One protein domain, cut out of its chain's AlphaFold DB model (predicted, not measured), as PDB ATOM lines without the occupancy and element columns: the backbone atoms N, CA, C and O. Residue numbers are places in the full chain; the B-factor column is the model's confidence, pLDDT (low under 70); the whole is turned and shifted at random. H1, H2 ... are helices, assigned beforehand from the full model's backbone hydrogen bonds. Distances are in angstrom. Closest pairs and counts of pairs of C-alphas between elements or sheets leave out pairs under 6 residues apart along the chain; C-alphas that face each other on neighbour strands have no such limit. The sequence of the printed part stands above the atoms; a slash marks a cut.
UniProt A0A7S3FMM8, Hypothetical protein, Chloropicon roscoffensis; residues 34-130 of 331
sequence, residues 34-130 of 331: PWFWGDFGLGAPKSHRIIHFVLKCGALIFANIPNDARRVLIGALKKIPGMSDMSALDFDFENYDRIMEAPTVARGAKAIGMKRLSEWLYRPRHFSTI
ATOM      1  N   PRO A  34      52.436  -5.239 119.535       60.19
ATOM      2  CA  PRO A  34      51.364  -4.263 119.355       60.19
ATOM      3  C   PRO A  34      51.911  -2.893 118.930       60.19
ATOM      4  O   PRO A  34      51.122  -2.017 118.574       60.19
ATOM      5  N   TRP A  35      53.234  -2.707 118.975       56.59
ATOM      6  CA  TRP A  35      53.893  -1.441 118.710       56.59
ATOM      7  C   TRP A  35      53.877  -1.068 117.230       56.59
ATOM      8  O   TRP A  35      54.280  -1.845 116.362       56.59
ATOM      9  N   PHE A  36      53.464   0.164 116.956       53.12
ATOM     10  CA  PHE A  36      53.652   0.819 115.672       53.12
ATOM     11  C   PHE A  36      53.984   2.284 115.906       53.12
ATOM     12  O   PHE A  36      53.434   2.908 116.808       53.12
ATOM     13  N   TRP A  37      54.933   2.791 115.119       48.03
ATOM     14  CA  TRP A  37      55.388   4.181 115.189       48.03
ATOM     15  C   TRP A  37      54.334   5.162 114.656       48.03
ATOM     16  O   TRP A  37      54.359   6.330 115.019       48.03
ATOM     17  N   GLY A  38      53.392   4.690 113.832       45.56
ATOM     18  CA  GLY A  38      52.143   5.393 113.542       45.56
ATOM     19  C   GLY A  38      51.013   4.874 114.433       45.56
ATOM     20  O   GLY A  38      51.052   3.745 114.905       45.56
ATOM     21  N   ASP A  39      50.010   5.701 114.685       38.03
ATOM     22  CA  ASP A  39      48.784   5.373 115.417       38.03
ATOM     23  C   ASP A  39      48.931   4.559 116.725       38.03
ATOM     24  O   ASP A  39      48.604   3.375 116.837       38.03
ATOM     25  N   PHE A  40      49.291   5.304 117.776       49.88
ATOM     26  CA  PHE A  40      48.753   5.165 119.138       49.88
ATOM     27  C   PHE A  40      49.155   3.960 119.993       49.88
ATOM     28  O   PHE A  40      48.490   3.731 121.003       49.88
ATOM     29  N   GLY A  41      50.208   3.195 119.688       46.91
ATOM     30  CA  GLY A  41      50.679   2.126 120.596       46.91
ATOM     31  C   GLY A  41      49.623   1.049 120.932       46.91
ATOM     32  O   GLY A  41      49.853   0.172 121.765       46.91
ATOM     33  N   LEU A  42      48.470   1.088 120.258       48.16
ATOM     34  CA  LEU A  42      47.324   0.204 120.399       48.16
ATOM     35  C   LEU A  42      47.139  -0.536 119.076       48.16
ATOM     36  O   LEU A  42      46.130  -0.407 118.396       48.16
ATOM     37  N   GLY A  43      48.143  -1.337 118.721       54.38
ATOM     38  CA  GLY A  43      48.048  -2.334 117.666       54.38
ATOM     39  C   GLY A  43      47.976  -1.751 116.259       54.38
ATOM     40  O   GLY A  43      46.892  -1.550 115.725       54.38
ATOM     41  N   ALA A  44      49.129  -1.657 115.591       56.81
ATOM     42  CA  ALA A  44      49.189  -1.346 114.161       56.81
ATOM     43  C   ALA A  44      48.160  -2.134 113.332       56.81
ATOM     44  O   ALA A  44      48.019  -3.353 113.550       56.81
ATOM     45  N   PRO A  45      47.576  -1.525 112.284       66.94
ATOM     46  CA  PRO A  45      46.972  -2.269 111.187       66.94
ATOM     47  C   PRO A  45      47.940  -3.326 110.635       66.94
ATOM     48  O   PRO A  45      49.157  -3.134 110.628       66.94
ATOM     49  N   LYS A  46      47.422  -4.455 110.131       70.75
ATOM     50  CA  LYS A  46      48.268  -5.562 109.633       70.75
ATOM     51  C   LYS A  46      49.287  -5.113 108.572       70.75
ATOM     52  O   LYS A  46      50.417  -5.588 108.605       70.75
ATOM     53  N   SER A  47      48.912  -4.197 107.677       74.12
ATOM     54  CA  SER A  47      49.794  -3.624 106.643       74.12
ATOM     55  C   SER A  47      51.023  -2.937 107.242       74.12
ATOM     56  O   SER A  47      52.151  -3.195 106.831       74.12
ATOM     57  N   HIS A  48      50.815  -2.133 108.280       69.81
ATOM     58  CA  HIS A  48      51.873  -1.436 108.998       69.81
ATOM     59  C   HIS A  48      52.814  -2.389 109.745       69.81
ATOM     60  O   HIS A  48      54.028  -2.188 109.724       69.81
ATOM     61  N   ARG A  49      52.292  -3.485 110.317       70.75
ATOM     62  CA  ARG A  49      53.140  -4.534 110.923       70.75
ATOM     63  C   ARG A  49      54.047  -5.208 109.896       70.75
ATOM     64  O   ARG A  49      55.175  -5.558 110.224       70.75
ATOM     65  N   ILE A  50      53.567  -5.388 108.663       72.75
ATOM     66  CA  ILE A  50      54.365  -5.961 107.572       72.75
ATOM     67  C   ILE A  50      55.489  -4.999 107.178       72.75
ATOM     68  O   ILE A  50      56.638  -5.424 107.115       72.75
ATOM     69  N   ILE A  51      55.186  -3.711 106.985       73.06
ATOM     70  CA  ILE A  51      56.201  -2.685 106.687       73.06
ATOM     71  C   ILE A  51      57.261  -2.647 107.794       73.06
ATOM     72  O   ILE A  51      58.457  -2.693 107.515       73.06
ATOM     73  N   HIS A  52      56.835  -2.642 109.058       71.94
ATOM     74  CA  HIS A  52      57.744  -2.638 110.204       71.94
ATOM     75  C   HIS A  52      58.633  -3.878 110.255       71.94
ATOM     76  O   HIS A  52      59.833  -3.773 110.491       71.94
ATOM     77  N   PHE A  53      58.066  -5.051 109.973       76.25
ATOM     78  CA  PHE A  53      58.839  -6.282 109.872       76.25
ATOM     79  C   PHE A  53      59.888  -6.212 108.752       76.25
ATOM     80  O   PHE A  53      61.027  -6.622 108.964       76.25
ATOM     81  N   VAL A  54      59.551  -5.637 107.593       76.56
ATOM     82  CA  VAL A  54      60.512  -5.417 106.497       76.56
ATOM     83  C   VAL A  54      61.632  -4.466 106.927       76.56
ATOM     84  O   VAL A  54      62.801  -4.770 106.689       76.56
ATOM     85  N   LEU A  55      61.312  -3.369 107.624       75.88
ATOM     86  CA  LEU A  55      62.317  -2.449 108.171       75.88
ATOM     87  C   LEU A  55      63.235  -3.141 109.190       75.88
ATOM     88  O   LEU A  55      64.451  -2.975 109.119       75.88
ATOM     89  N   LYS A  56      62.689  -3.979 110.083       77.69
ATOM     90  CA  LYS A  56      63.471  -4.799 111.029       77.69
ATOM     91  C   LYS A  56      64.394  -5.787 110.305       77.69
ATOM     92  O   LYS A  56      65.545  -5.947 110.701       77.69
ATOM     93  N   CYS A  57      63.925  -6.428 109.233       79.44
ATOM     94  CA  CYS A  57      64.763  -7.281 108.385       79.44
ATOM     95  C   CYS A  57      65.896  -6.484 107.725       79.44
ATOM     96  O   CYS A  57      67.034  -6.950 107.711       79.44
ATOM     97  N   GLY A  58      65.610  -5.270 107.243       77.25
ATOM     98  CA  GLY A  58      66.623  -4.333 106.762       77.25
ATOM     99  C   GLY A  58      67.666  -4.032 107.839       77.25
ATOM    100  O   GLY A  58      68.844  -4.304 107.636       77.25
ATOM    101  N   ALA A  59      67.240  -3.575 109.019       78.06
ATOM    102  CA  ALA A  59      68.136  -3.285 110.139       78.06
ATOM    103  C   ALA A  59      68.996  -4.498 110.540       78.06
ATOM    104  O   ALA A  59      70.197  -4.348 110.750       78.06
ATOM    105  N   LEU A  60      68.420  -5.707 110.574       82.62
ATOM    106  CA  LEU A  60      69.162  -6.950 110.803       82.62
ATOM    107  C   LEU A  60      70.256  -7.157 109.747       82.62
ATOM    108  O   LEU A  60      71.388  -7.469 110.106       82.62
ATOM    109  N   ILE A  61      69.944  -7.005 108.458       81.12
ATOM    110  CA  ILE A  61      70.926  -7.175 107.379       81.12
ATOM    111  C   ILE A  61      72.033  -6.123 107.514       81.12
ATOM    112  O   ILE A  61      73.208  -6.477 107.591       81.12
ATOM    113  N   PHE A  62      71.665  -4.844 107.619       77.75
ATOM    114  CA  PHE A  62      72.611  -3.729 107.688       77.75
ATOM    115  C   PHE A  62      73.525  -3.804 108.921       77.75
ATOM    116  O   PHE A  62      74.726  -3.568 108.780       77.75
ATOM    117  N   ALA A  63      73.011  -4.224 110.084       77.69
ATOM    118  CA  ALA A  63      73.792  -4.411 111.311       77.69
ATOM    119  C   ALA A  63      74.841  -5.540 111.225       77.69
ATOM    120  O   ALA A  63      75.713  -5.639 112.085       77.69
ATOM    121  N   ASN A  64      74.764  -6.417 110.217       81.31
ATOM    122  CA  ASN A  64      75.745  -7.484 109.985       81.31
ATOM    123  C   ASN A  64      76.697  -7.194 108.810       81.31
ATOM    124  O   ASN A  64      77.595  -7.993 108.555       81.31
ATOM    125  N   ILE A  65      76.531  -6.065 108.112       81.06
ATOM    126  CA  ILE A  65      77.458  -5.601 107.070       81.06
ATOM    127  C   ILE A  65      78.519  -4.698 107.726       81.06
ATOM    128  O   ILE A  65      78.124  -3.772 108.439       81.06
ATOM    129  N   PRO A  66      79.831  -4.900 107.480       81.56
ATOM    130  CA  PRO A  66      80.887  -4.005 107.970       81.56
ATOM    131  C   PRO A  66      80.686  -2.545 107.535       81.56
ATOM    132  O   PRO A  66      80.211  -2.297 106.422       81.56
ATOM    133  N   ASN A  67      81.083  -1.574 108.366       75.75
ATOM    134  CA  ASN A  67      80.826  -0.148 108.117       75.75
ATOM    135  C   ASN A  67      81.327   0.356 106.752       75.75
ATOM    136  O   ASN A  67      80.625   1.117 106.087       75.75
ATOM    137  N   ASP A  68      82.502  -0.079 106.299       80.31
ATOM    138  CA  ASP A  68      83.064   0.357 105.012       80.31
ATOM    139  C   ASP A  68      82.218  -0.123 103.830       80.31
ATOM    140  O   ASP A  68      81.850   0.662 102.954       80.31
ATOM    141  N   ALA A  69      81.813  -1.395 103.854       82.38
ATOM    142  CA  ALA A  69      80.932  -1.968 102.843       82.38
ATOM    143  C   ALA A  69      79.541  -1.314 102.869       82.38
ATOM    144  O   ALA A  69      78.960  -1.032 101.818       82.38
ATOM    145  N   ARG A  70      79.018  -1.013 104.065       82.06
ATOM    146  CA  ARG A  70      77.729  -0.334 104.232       82.06
ATOM    147  C   ARG A  70      77.762   1.091 103.682       82.06
ATOM    148  O   ARG A  70      76.841   1.474 102.966       82.06
ATOM    149  N   ARG A  71      78.822   1.858 103.958       78.94
ATOM    150  CA  ARG A  71      79.008   3.224 103.433       78.94
ATOM    151  C   ARG A  71      79.052   3.243 101.908       78.94
ATOM    152  O   ARG A  71      78.402   4.089 101.297       78.94
ATOM    153  N   VAL A  72      79.741   2.280 101.292       83.50
ATOM    154  CA  VAL A  72      79.752   2.115  99.828       83.50
ATOM    155  C   VAL A  72      78.347   1.804  99.300       83.50
ATOM    156  O   VAL A  72      77.896   2.449  98.354       83.50
ATOM    157  N   LEU A  73      77.629   0.871  99.935       80.81
ATOM    158  CA  LEU A  73      76.263   0.503  99.551       80.81
ATOM    159  C   LEU A  73      75.289   1.686  99.671       80.81
ATOM    160  O   LEU A  73      74.554   1.971  98.730       80.81
ATOM    161  N   ILE A  74      75.310   2.411 100.794       75.94
ATOM    162  CA  ILE A  74      74.486   3.610 101.013       75.94
ATOM    163  C   ILE A  74      74.846   4.693  99.994       75.94
ATOM    164  O   ILE A  74      73.954   5.307  99.415       75.94
ATOM    165  N   GLY A  75      76.137   4.906  99.726       78.62
ATOM    166  CA  GLY A  75      76.603   5.852  98.712       78.62
ATOM    167  C   GLY A  75      76.130   5.502  97.299       78.62
ATOM    168  O   GLY A  75      75.848   6.403  96.512       78.62
ATOM    169  N   ALA A  76      76.004   4.213  96.973       80.69
ATOM    170  CA  ALA A  76      75.415   3.756  95.716       80.69
ATOM    171  C   ALA A  76      73.890   3.961  95.685       80.69
ATOM    172  O   ALA A  76      73.366   4.467  94.697       80.69
ATOM    173  N   LEU A  77      73.186   3.639  96.776       77.25
ATOM    174  CA  LEU A  77      71.732   3.804  96.894       77.25
ATOM    175  C   LEU A  77      71.300   5.278  96.855       77.25
ATOM    176  O   LEU A  77      70.331   5.600  96.175       77.25
ATOM    177  N   LYS A  78      72.066   6.192  97.469       76.44
ATOM    178  CA  LYS A  78      71.827   7.651  97.421       76.44
ATOM    179  C   LYS A  78      71.841   8.223  95.991       76.44
ATOM    180  O   LYS A  78      71.313   9.309  95.770       76.44
ATOM    181  N   LYS A  79      72.429   7.513  95.016       78.44
ATOM    182  CA  LYS A  79      72.442   7.902  93.591       78.44
ATOM    183  C   LYS A  79      71.178   7.478  92.835       78.44
ATOM    184  O   LYS A  79      70.997   7.896  91.694       78.44
ATOM    185  N   ILE A  80      70.325   6.648  93.435       78.50
ATOM    186  CA  ILE A  80      69.062   6.214  92.837       78.50
ATOM    187  C   ILE A  80      68.008   7.314  93.057       78.50
ATOM    188  O   ILE A  80      67.812   7.750  94.198       78.50
ATOM    189  N   PRO A  81      67.303   7.769  92.002       69.44
ATOM    190  CA  PRO A  81      66.230   8.751  92.140       69.44
ATOM    191  C   PRO A  81      65.167   8.285  93.145       69.44
ATOM    192  O   PRO A  81      64.640   7.181  93.028       69.44
ATOM    193  N   GLY A  82      64.857   9.124  94.137       67.06
ATOM    194  CA  GLY A  82      63.896   8.809  95.203       67.06
ATOM    195  C   GLY A  82      64.492   8.179  96.471       67.06
ATOM    196  O   GLY A  82      63.750   7.965  97.423       67.06
ATOM    197  N   MET A  83      65.808   7.928  96.527       60.72
ATOM    198  CA  MET A  83      66.517   7.396  97.709       60.72
ATOM    199  C   MET A  83      67.550   8.379  98.294       60.72
ATOM    200  O   MET A  83      68.550   7.978  98.884       60.72
ATOM    201  N   SER A  84      67.344   9.687  98.126       54.91
ATOM    202  CA  SER A  84      68.305  10.711  98.563       54.91
ATOM    203  C   SER A  84      68.354  10.909 100.084       54.91
ATOM    204  O   SER A  84      69.426  11.181 100.623       54.91
ATOM    205  N   ASP A  85      67.223  10.751 100.781       54.50
ATOM    206  CA  ASP A  85      67.166  10.783 102.245       54.50
ATOM    207  C   ASP A  85      67.195   9.357 102.802       54.50
ATOM    208  O   ASP A  85      66.182   8.667 102.895       54.50
ATOM    209  N   MET A  86      68.405   8.903 103.123       58.31
ATOM    210  CA  MET A  86      68.654   7.625 103.793       58.31
ATOM    211  C   MET A  86      69.269   7.833 105.179       58.31
ATOM    212  O   MET A  86      70.007   6.973 105.659       58.31
ATOM    213  N   SER A  87      69.005   8.975 105.818       57.12
ATOM    214  CA  SER A  87      69.529   9.304 107.152       57.12
ATOM    215  C   SER A  87      69.222   8.209 108.185       57.12
ATOM    216  O   SER A  87      70.085   7.846 108.978       57.12
ATOM    217  N   ALA A  88      68.046   7.582 108.094       52.00
ATOM    218  CA  ALA A  88      67.648   6.447 108.931       52.00
ATOM    219  C   ALA A  88      68.481   5.161 108.718       52.00
ATOM    220  O   ALA A  88      68.516   4.300 109.596       52.00
ATOM    221  N   LEU A  89      69.138   5.006 107.562       55.59
ATOM    222  CA  LEU A  89      70.017   3.870 107.240       55.59
ATOM    223  C   LEU A  89      71.500   4.178 107.505       55.59
ATOM    224  O   LEU A  89      72.310   3.253 107.550       55.59
ATOM    225  N   ASP A  90      71.843   5.450 107.724       61.69
ATOM    226  CA  ASP A  90      73.181   5.947 108.085       61.69
ATOM    227  C   ASP A  90      73.435   5.855 109.606       61.69
ATOM    228  O   ASP A  90      74.154   6.658 110.197       61.69
ATOM    229  N   PHE A  91      72.793   4.887 110.274       71.50
ATOM    230  CA  PHE A  91      72.971   4.645 111.702       71.50
ATOM    231  C   PHE A  91      74.343   4.016 111.971       71.50
ATOM    232  O   PHE A  91      74.741   3.042 111.323       71.50
ATOM    233  N   ASP A  92      75.059   4.539 112.964       78.25
ATOM    234  CA  ASP A  92      76.373   4.031 113.349       78.25
ATOM    235  C   ASP A  92      76.254   2.859 114.332       78.25
ATOM    236  O   ASP A  92      76.392   2.995 115.550       78.25
ATOM    237  N   PHE A  93      75.966   1.680 113.778       80.38
ATOM    238  CA  PHE A  93      75.809   0.449 114.550       80.38
ATOM    239  C   PHE A  93      77.067   0.079 115.352       80.38
ATOM    240  O   PHE A  93      76.930  -0.466 116.442       80.38
ATOM    241  N   GLU A  94      78.273   0.378 114.853       80.81
ATOM    242  CA  GLU A  94      79.522   0.038 115.550       80.81
ATOM    243  C   GLU A  94      79.720   0.912 116.785       80.81
ATOM    244  O   GLU A  94      79.989   0.384 117.862       80.81
ATOM    245  N   ASN A  95      79.551   2.232 116.663       85.44
ATOM    246  CA  ASN A  95      79.637   3.108 117.830       85.44
ATOM    247  C   ASN A  95      78.520   2.830 118.835       85.44
ATOM    248  O   ASN A  95      78.768   2.867 120.039       85.44
ATOM    249  N   TYR A  96      77.320   2.495 118.359       87.19
ATOM    250  CA  TYR A  96      76.252   2.061 119.247       87.19
ATOM    251  C   TYR A  96      76.633   0.775 119.988       87.19
ATOM    252  O   TYR A  96      76.536   0.741 121.209       87.19
ATOM    253  N   ASP A  97      77.152  -0.243 119.296       89.56
ATOM    254  CA  ASP A  97      77.575  -1.505 119.909       89.56
ATOM    255  C   ASP A  97      78.773  -1.341 120.862       89.56
ATOM    256  O   ASP A  97      78.830  -2.044 121.870       89.56
ATOM    257  N   ARG A  98      79.679  -0.377 120.640       90.88
ATOM    258  CA  ARG A  98      80.790  -0.066 121.569       90.88
ATOM    259  C   ARG A  98      80.322   0.365 122.956       90.88
ATOM    260  O   ARG A  98      81.049   0.173 123.923       90.88
ATOM    261  N   ILE A  99      79.094   0.871 123.105       90.69
ATOM    262  CA  ILE A  99      78.546   1.206 124.430       90.69
ATOM    263  C   ILE A  99      78.488  -0.042 125.341       90.69
ATOM    264  O   ILE A  99      78.562   0.086 126.564       90.69
ATOM    265  N   MET A 100      78.444  -1.263 124.782       91.94
ATOM    266  CA  MET A 100      78.548  -2.505 125.562       91.94
ATOM    267  C   MET A 100      79.890  -2.709 126.271       91.94
ATOM    268  O   MET A 100      79.940  -3.529 127.184       91.94
ATOM    269  N   GLU A 101      80.952  -1.990 125.904       93.06
ATOM    270  CA  GLU A 101      82.244  -2.058 126.598       93.06
ATOM    271  C   GLU A 101      82.147  -1.531 128.040       93.06
ATOM    272  O   GLU A 101      82.915  -1.941 128.913       93.06
ATOM    273  N   ALA A 102      81.158  -0.677 128.330       93.88
ATOM    274  CA  ALA A 102      80.891  -0.219 129.684       93.88
ATOM    275  C   ALA A 102      80.448  -1.401 130.583       93.88
ATOM    276  O   ALA A 102      79.458  -2.074 130.272       93.88
ATOM    277  N   PRO A 103      81.084  -1.634 131.754       94.88
ATOM    278  CA  PRO A 103      80.801  -2.805 132.592       94.88
ATOM    279  C   PRO A 103      79.333  -2.959 133.006       94.88
ATOM    280  O   PRO A 103      78.819  -4.075 133.095       94.88
ATOM    281  N   THR A 104      78.641  -1.847 133.267       93.31
ATOM    282  CA  THR A 104      77.210  -1.846 133.608       93.31
ATOM    283  C   THR A 104      76.354  -2.338 132.446       93.31
ATOM    284  O   THR A 104      75.473  -3.176 132.645       93.31
ATOM    285  N   VAL A 105      76.674  -1.893 131.231       94.81
ATOM    286  CA  VAL A 105      75.966  -2.272 130.008       94.81
ATOM    287  C   VAL A 105      76.229  -3.737 129.675       94.81
ATOM    288  O   VAL A 105      75.280  -4.483 129.443       94.81
ATOM    289  N   ALA A 106      77.482  -4.195 129.765       95.31
ATOM    290  CA  ALA A 106      77.846  -5.599 129.569       95.31
ATOM    291  C   ALA A 106      77.090  -6.549 130.517       95.31
ATOM    292  O   ALA A 106      76.565  -7.580 130.087       95.31
ATOM    293  N   ARG A 107      76.998  -6.203 131.812       95.06
ATOM    294  CA  ARG A 107      76.240  -6.996 132.800       95.06
ATOM    295  C   ARG A 107      74.756  -7.057 132.454       95.06
ATOM    296  O   ARG A 107      74.175  -8.141 132.475       95.06
ATOM    297  N   GLY A 108      74.163  -5.917 132.107       94.94
ATOM    298  CA  GLY A 108      72.771  -5.847 131.683       94.94
ATOM    299  C   GLY A 108      72.493  -6.657 130.423       94.94
ATOM    300  O   GLY A 108      71.543  -7.434 130.393       94.94
ATOM    301  N   ALA A 109      73.348  -6.521 129.407       95.81
ATOM    302  CA  ALA A 109      73.239  -7.246 128.147       95.81
ATOM    303  C   ALA A 109      73.296  -8.761 128.387       95.81
ATOM    304  O   ALA A 109      72.434  -9.498 127.909       95.81
ATOM    305  N   LYS A 110      74.233  -9.219 129.230       95.75
ATOM    306  CA  LYS A 110      74.328 -10.622 129.654       95.75
ATOM    307  C   LYS A 110      73.049 -11.107 130.345       95.75
ATOM    308  O   LYS A 110      72.606 -12.216 130.058       95.75
ATOM    309  N   ALA A 111      72.445 -10.293 131.215       94.69
ATOM    310  CA  ALA A 111      71.229 -10.654 131.948       94.69
ATOM    311  C   ALA A 111      70.009 -10.888 131.038       94.69
ATOM    312  O   ALA A 111      69.135 -11.673 131.386       94.69
ATOM    313  N   ILE A 112      69.968 -10.251 129.863       94.88
ATOM    314  CA  ILE A 112      68.900 -10.423 128.864       94.88
ATOM    315  C   ILE A 112      69.353 -11.215 127.625       94.88
ATOM    316  O   ILE A 112      68.653 -11.245 126.615       94.88
ATOM    317  N   GLY A 113      70.535 -11.839 127.665       94.75
ATOM    318  CA  GLY A 113      71.078 -12.626 126.552       94.75
ATOM    319  C   GLY A 113      71.380 -11.827 125.275       94.75
ATOM    320  O   GLY A 113      71.422 -12.410 124.191       94.75
ATOM    321  N   MET A 114      71.576 -10.512 125.387       95.12
ATOM    322  CA  MET A 114      71.914  -9.614 124.282       95.12
ATOM    323  C   MET A 114      73.414  -9.678 123.983       95.12
ATOM    324  O   MET A 114      74.244  -9.570 124.886       95.12
ATOM    325  N   LYS A 115      73.764  -9.863 122.708       93.00
ATOM    326  CA  LYS A 115      75.154  -9.952 122.231       93.00
ATOM    327  C   LYS A 115      75.650  -8.655 121.608       93.00
ATOM    328  O   LYS A 115      76.851  -8.420 121.608       93.00
ATOM    329  N   ARG A 116      74.739  -7.866 121.036       91.94
ATOM    330  CA  ARG A 116      74.999  -6.540 120.465       91.94
ATOM    331  C   ARG A 116      73.823  -5.625 120.773       91.94
ATOM    332  O   ARG A 116      72.680  -6.080 120.721       91.94
ATOM    333  N   LEU A 117      74.076  -4.347 121.035       91.00
ATOM    334  CA  LEU A 117      73.016  -3.364 121.282       91.00
ATOM    335  C   LEU A 117      72.148  -3.157 120.048       91.00
ATOM    336  O   LEU A 117      70.929  -3.016 120.160       91.00
ATOM    337  N   SER A 118      72.752  -3.237 118.866       89.00
ATOM    338  CA  SER A 118      72.081  -3.214 117.574       89.00
ATOM    339  C   SER A 118      70.982  -4.272 117.443       89.00
ATOM    340  O   SER A 118      70.028  -4.040 116.703       89.00
ATOM    341  N   GLU A 119      71.033  -5.385 118.196       90.50
ATOM    342  CA  GLU A 119      69.940  -6.367 118.230       90.50
ATOM    343  C   GLU A 119      68.610  -5.762 118.682       90.50
ATOM    344  O   GLU A 119      67.558  -6.244 118.259       90.50
ATOM    345  N   TRP A 120      68.630  -4.699 119.490       89.62
ATOM    346  CA  TRP A 120      67.418  -3.997 119.905       89.62
ATOM    347  C   TRP A 120      66.645  -3.406 118.721       89.62
ATOM    348  O   TRP A 120      65.419  -3.453 118.713       89.62
ATOM    349  N   LEU A 121      67.344  -2.913 117.695       82.94
ATOM    350  CA  LEU A 121      66.731  -2.233 116.549       82.94
ATOM    351  C   LEU A 121      65.873  -3.175 115.695       82.94
ATOM    352  O   LEU A 121      64.928  -2.735 115.043       82.94
ATOM    353  N   TYR A 122      66.176  -4.477 115.715       81.88
ATOM    354  CA  TYR A 122      65.417  -5.484 114.974       81.88
ATOM    355  C   TYR A 122      64.669  -6.486 115.861       81.88
ATOM    356  O   TYR A 122      63.689  -7.051 115.394       81.88
ATOM    357  N   ARG A 123      65.033  -6.689 117.135       86.69
ATOM    358  CA  ARG A 123      64.365  -7.641 118.055       86.69
ATOM    359  C   ARG A 123      63.871  -6.986 119.358       86.69
ATOM    360  O   ARG A 123      64.055  -7.573 120.430       86.69
ATOM    361  N   PRO A 124      63.243  -5.796 119.329       86.56
ATOM    362  CA  PRO A 124      62.875  -5.094 120.558       86.56
ATOM    363  C   PRO A 124      61.847  -5.887 121.373       86.56
ATOM    364  O   PRO A 124      61.924  -5.935 122.606       86.56
ATOM    365  N   ARG A 125      60.895  -6.563 120.706       85.88
ATOM    366  CA  ARG A 125      59.873  -7.361 121.389       85.88
ATOM    367  C   ARG A 125      60.512  -8.524 122.134       85.88
ATOM    368  O   ARG A 125      60.229  -8.674 123.320       85.88
ATOM    369  N   HIS A 126      61.411  -9.264 121.485       88.75
ATOM    370  CA  HIS A 126      62.147 -10.365 122.108       88.75
ATOM    371  C   HIS A 126      62.779  -9.969 123.448       88.75
ATOM    372  O   HIS A 126      62.477 -10.602 124.458       88.75
ATOM    373  N   PHE A 127      63.599  -8.913 123.471       92.06
ATOM    374  CA  PHE A 127      64.317  -8.517 124.687       92.06
ATOM    375  C   PHE A 127      63.390  -7.965 125.761       92.06
ATOM    376  O   PHE A 127      63.491  -8.348 126.915       92.06
ATOM    377  N   SER A 128      62.429  -7.125 125.386       90.50
ATOM    378  CA  SER A 128      61.510  -6.507 126.351       90.50
ATOM    379  C   SER A 128      60.587  -7.457 127.107       90.50
ATOM    380  O   SER A 128      60.004  -7.075 128.116       90.50
ATOM    381  N   THR A 129      60.378  -8.662 126.576       89.69
ATOM    382  CA  THR A 129      59.558  -9.693 127.220       89.69
ATOM    383  C   THR A 129      60.367 -10.613 128.116       89.69
ATOM    384  O   THR A 129      59.779 -11.468 128.771       89.69
ATOM    385  N   ILE A 130      61.693 -10.471 128.128       91.62
ATOM    386  CA  ILE A 130      62.545 -11.204 129.055       91.62
ATOM    387  C   ILE A 130      62.290 -10.645 130.450       91.62
ATOM    388  O   ILE A 130      62.354  -9.437 130.669       91.62
TER     389      ILE A 130
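What this domain is: This is residues 34 to 130 of the 331 residues of the protein "Hypothetical protein" of Chloropicon roscoffensis (UniProt A0A7S3FMM8). A flat, open T of helices: the long helix H1 is the stem, and at its last residues H2 slants off to one side and H3 runs off to the other, as two arms of a crossbar. Beyond H3 the chain turns a corner into H4 and folds back to H1, where the short H5 packs on residues 56 to 60 of the stem and H6 follows it; residues 34 to 45 make a loop at the beginning of H1. The printed part has 97 residues with six named helices, H1 to H6 in that order, and no named strand; its class is all helix. It is only just loose, close to compact, with a radius of gyration of the C-alphas of 15.5 A and spans of 44 by 37 by 17 A.

Where its parts are: Residues 34 to 45 hold no named element. H1, residues 46 to 62, begins at C-alpha 46 at (48.268, -5.562, 109.633) and measures 24.5 A from first to last C-alpha. H2, residues 67 to 77, measures 15.0 A. Residues 78 to 92 again hold no named element. H3, residues 93 to 101, measures 13.9 A and begins at C-alpha 93 at (75.809, 0.449, 114.550). H4, residues 103 to 111, measures 12.4 A. H5, residues 119 to 122, and H6, residues 124 to 128, are short, 5.6 A and 6.1 A; H6 ends at C-alpha 128 at (61.510, -6.507, 126.351).

How they stand to each other: H1 and H2 are close but not clearly touching, with the C-alphas of Phe 62 and Arg 70 closest at 7.0 A; they run opposite ways at a steep tilt of 51 degrees. H2 and H3 are also close but not clearly touching, closest at the C-alphas of Asn 67 and Glu 94, 7.5 A, and run opposite ways at a shallow tilt of 24 degrees. H3 and H4 only just touch, with 3 pairs of C-alphas within 8 A, and only at the corner by their link; Met 100 and Ala 106 have the closest C-alphas, 5.1 A, and the lines are about perpendicular at 81 degrees. H1 touches H5 with residues 56 to 60 alone, the closest C-alphas being those of Lys 56 and Tyr 122, 4.5 A. H5 and H6 are close but not clearly touching, with the C-alphas of Trp 120 and Phe 127 closest at 7.3 A. Among the pairs that are apart are H1 and H3, H2 and H4, and H4 and H5. In H1, H2, H4 and H6 every O i to N i+4 pair is within hydrogen-bond range; in H3 2 of 5 are, beside 5 of 6 O i to N i+3 pairs, and H5 is too short for an O i to N i+4 pair.

The domain as a whole: The two C-alphas farthest apart are those of Pro 81 and Arg 107, 44.7 A. The printed part has no cut. The link from H2 to H3, 15 residues, is long, and the link from H4 to H5, 7 residues, is short. The mean pLDDT of the printed part is 77.6, with residues 34 to 45, residue 48 and residues 81 to 90 under 70.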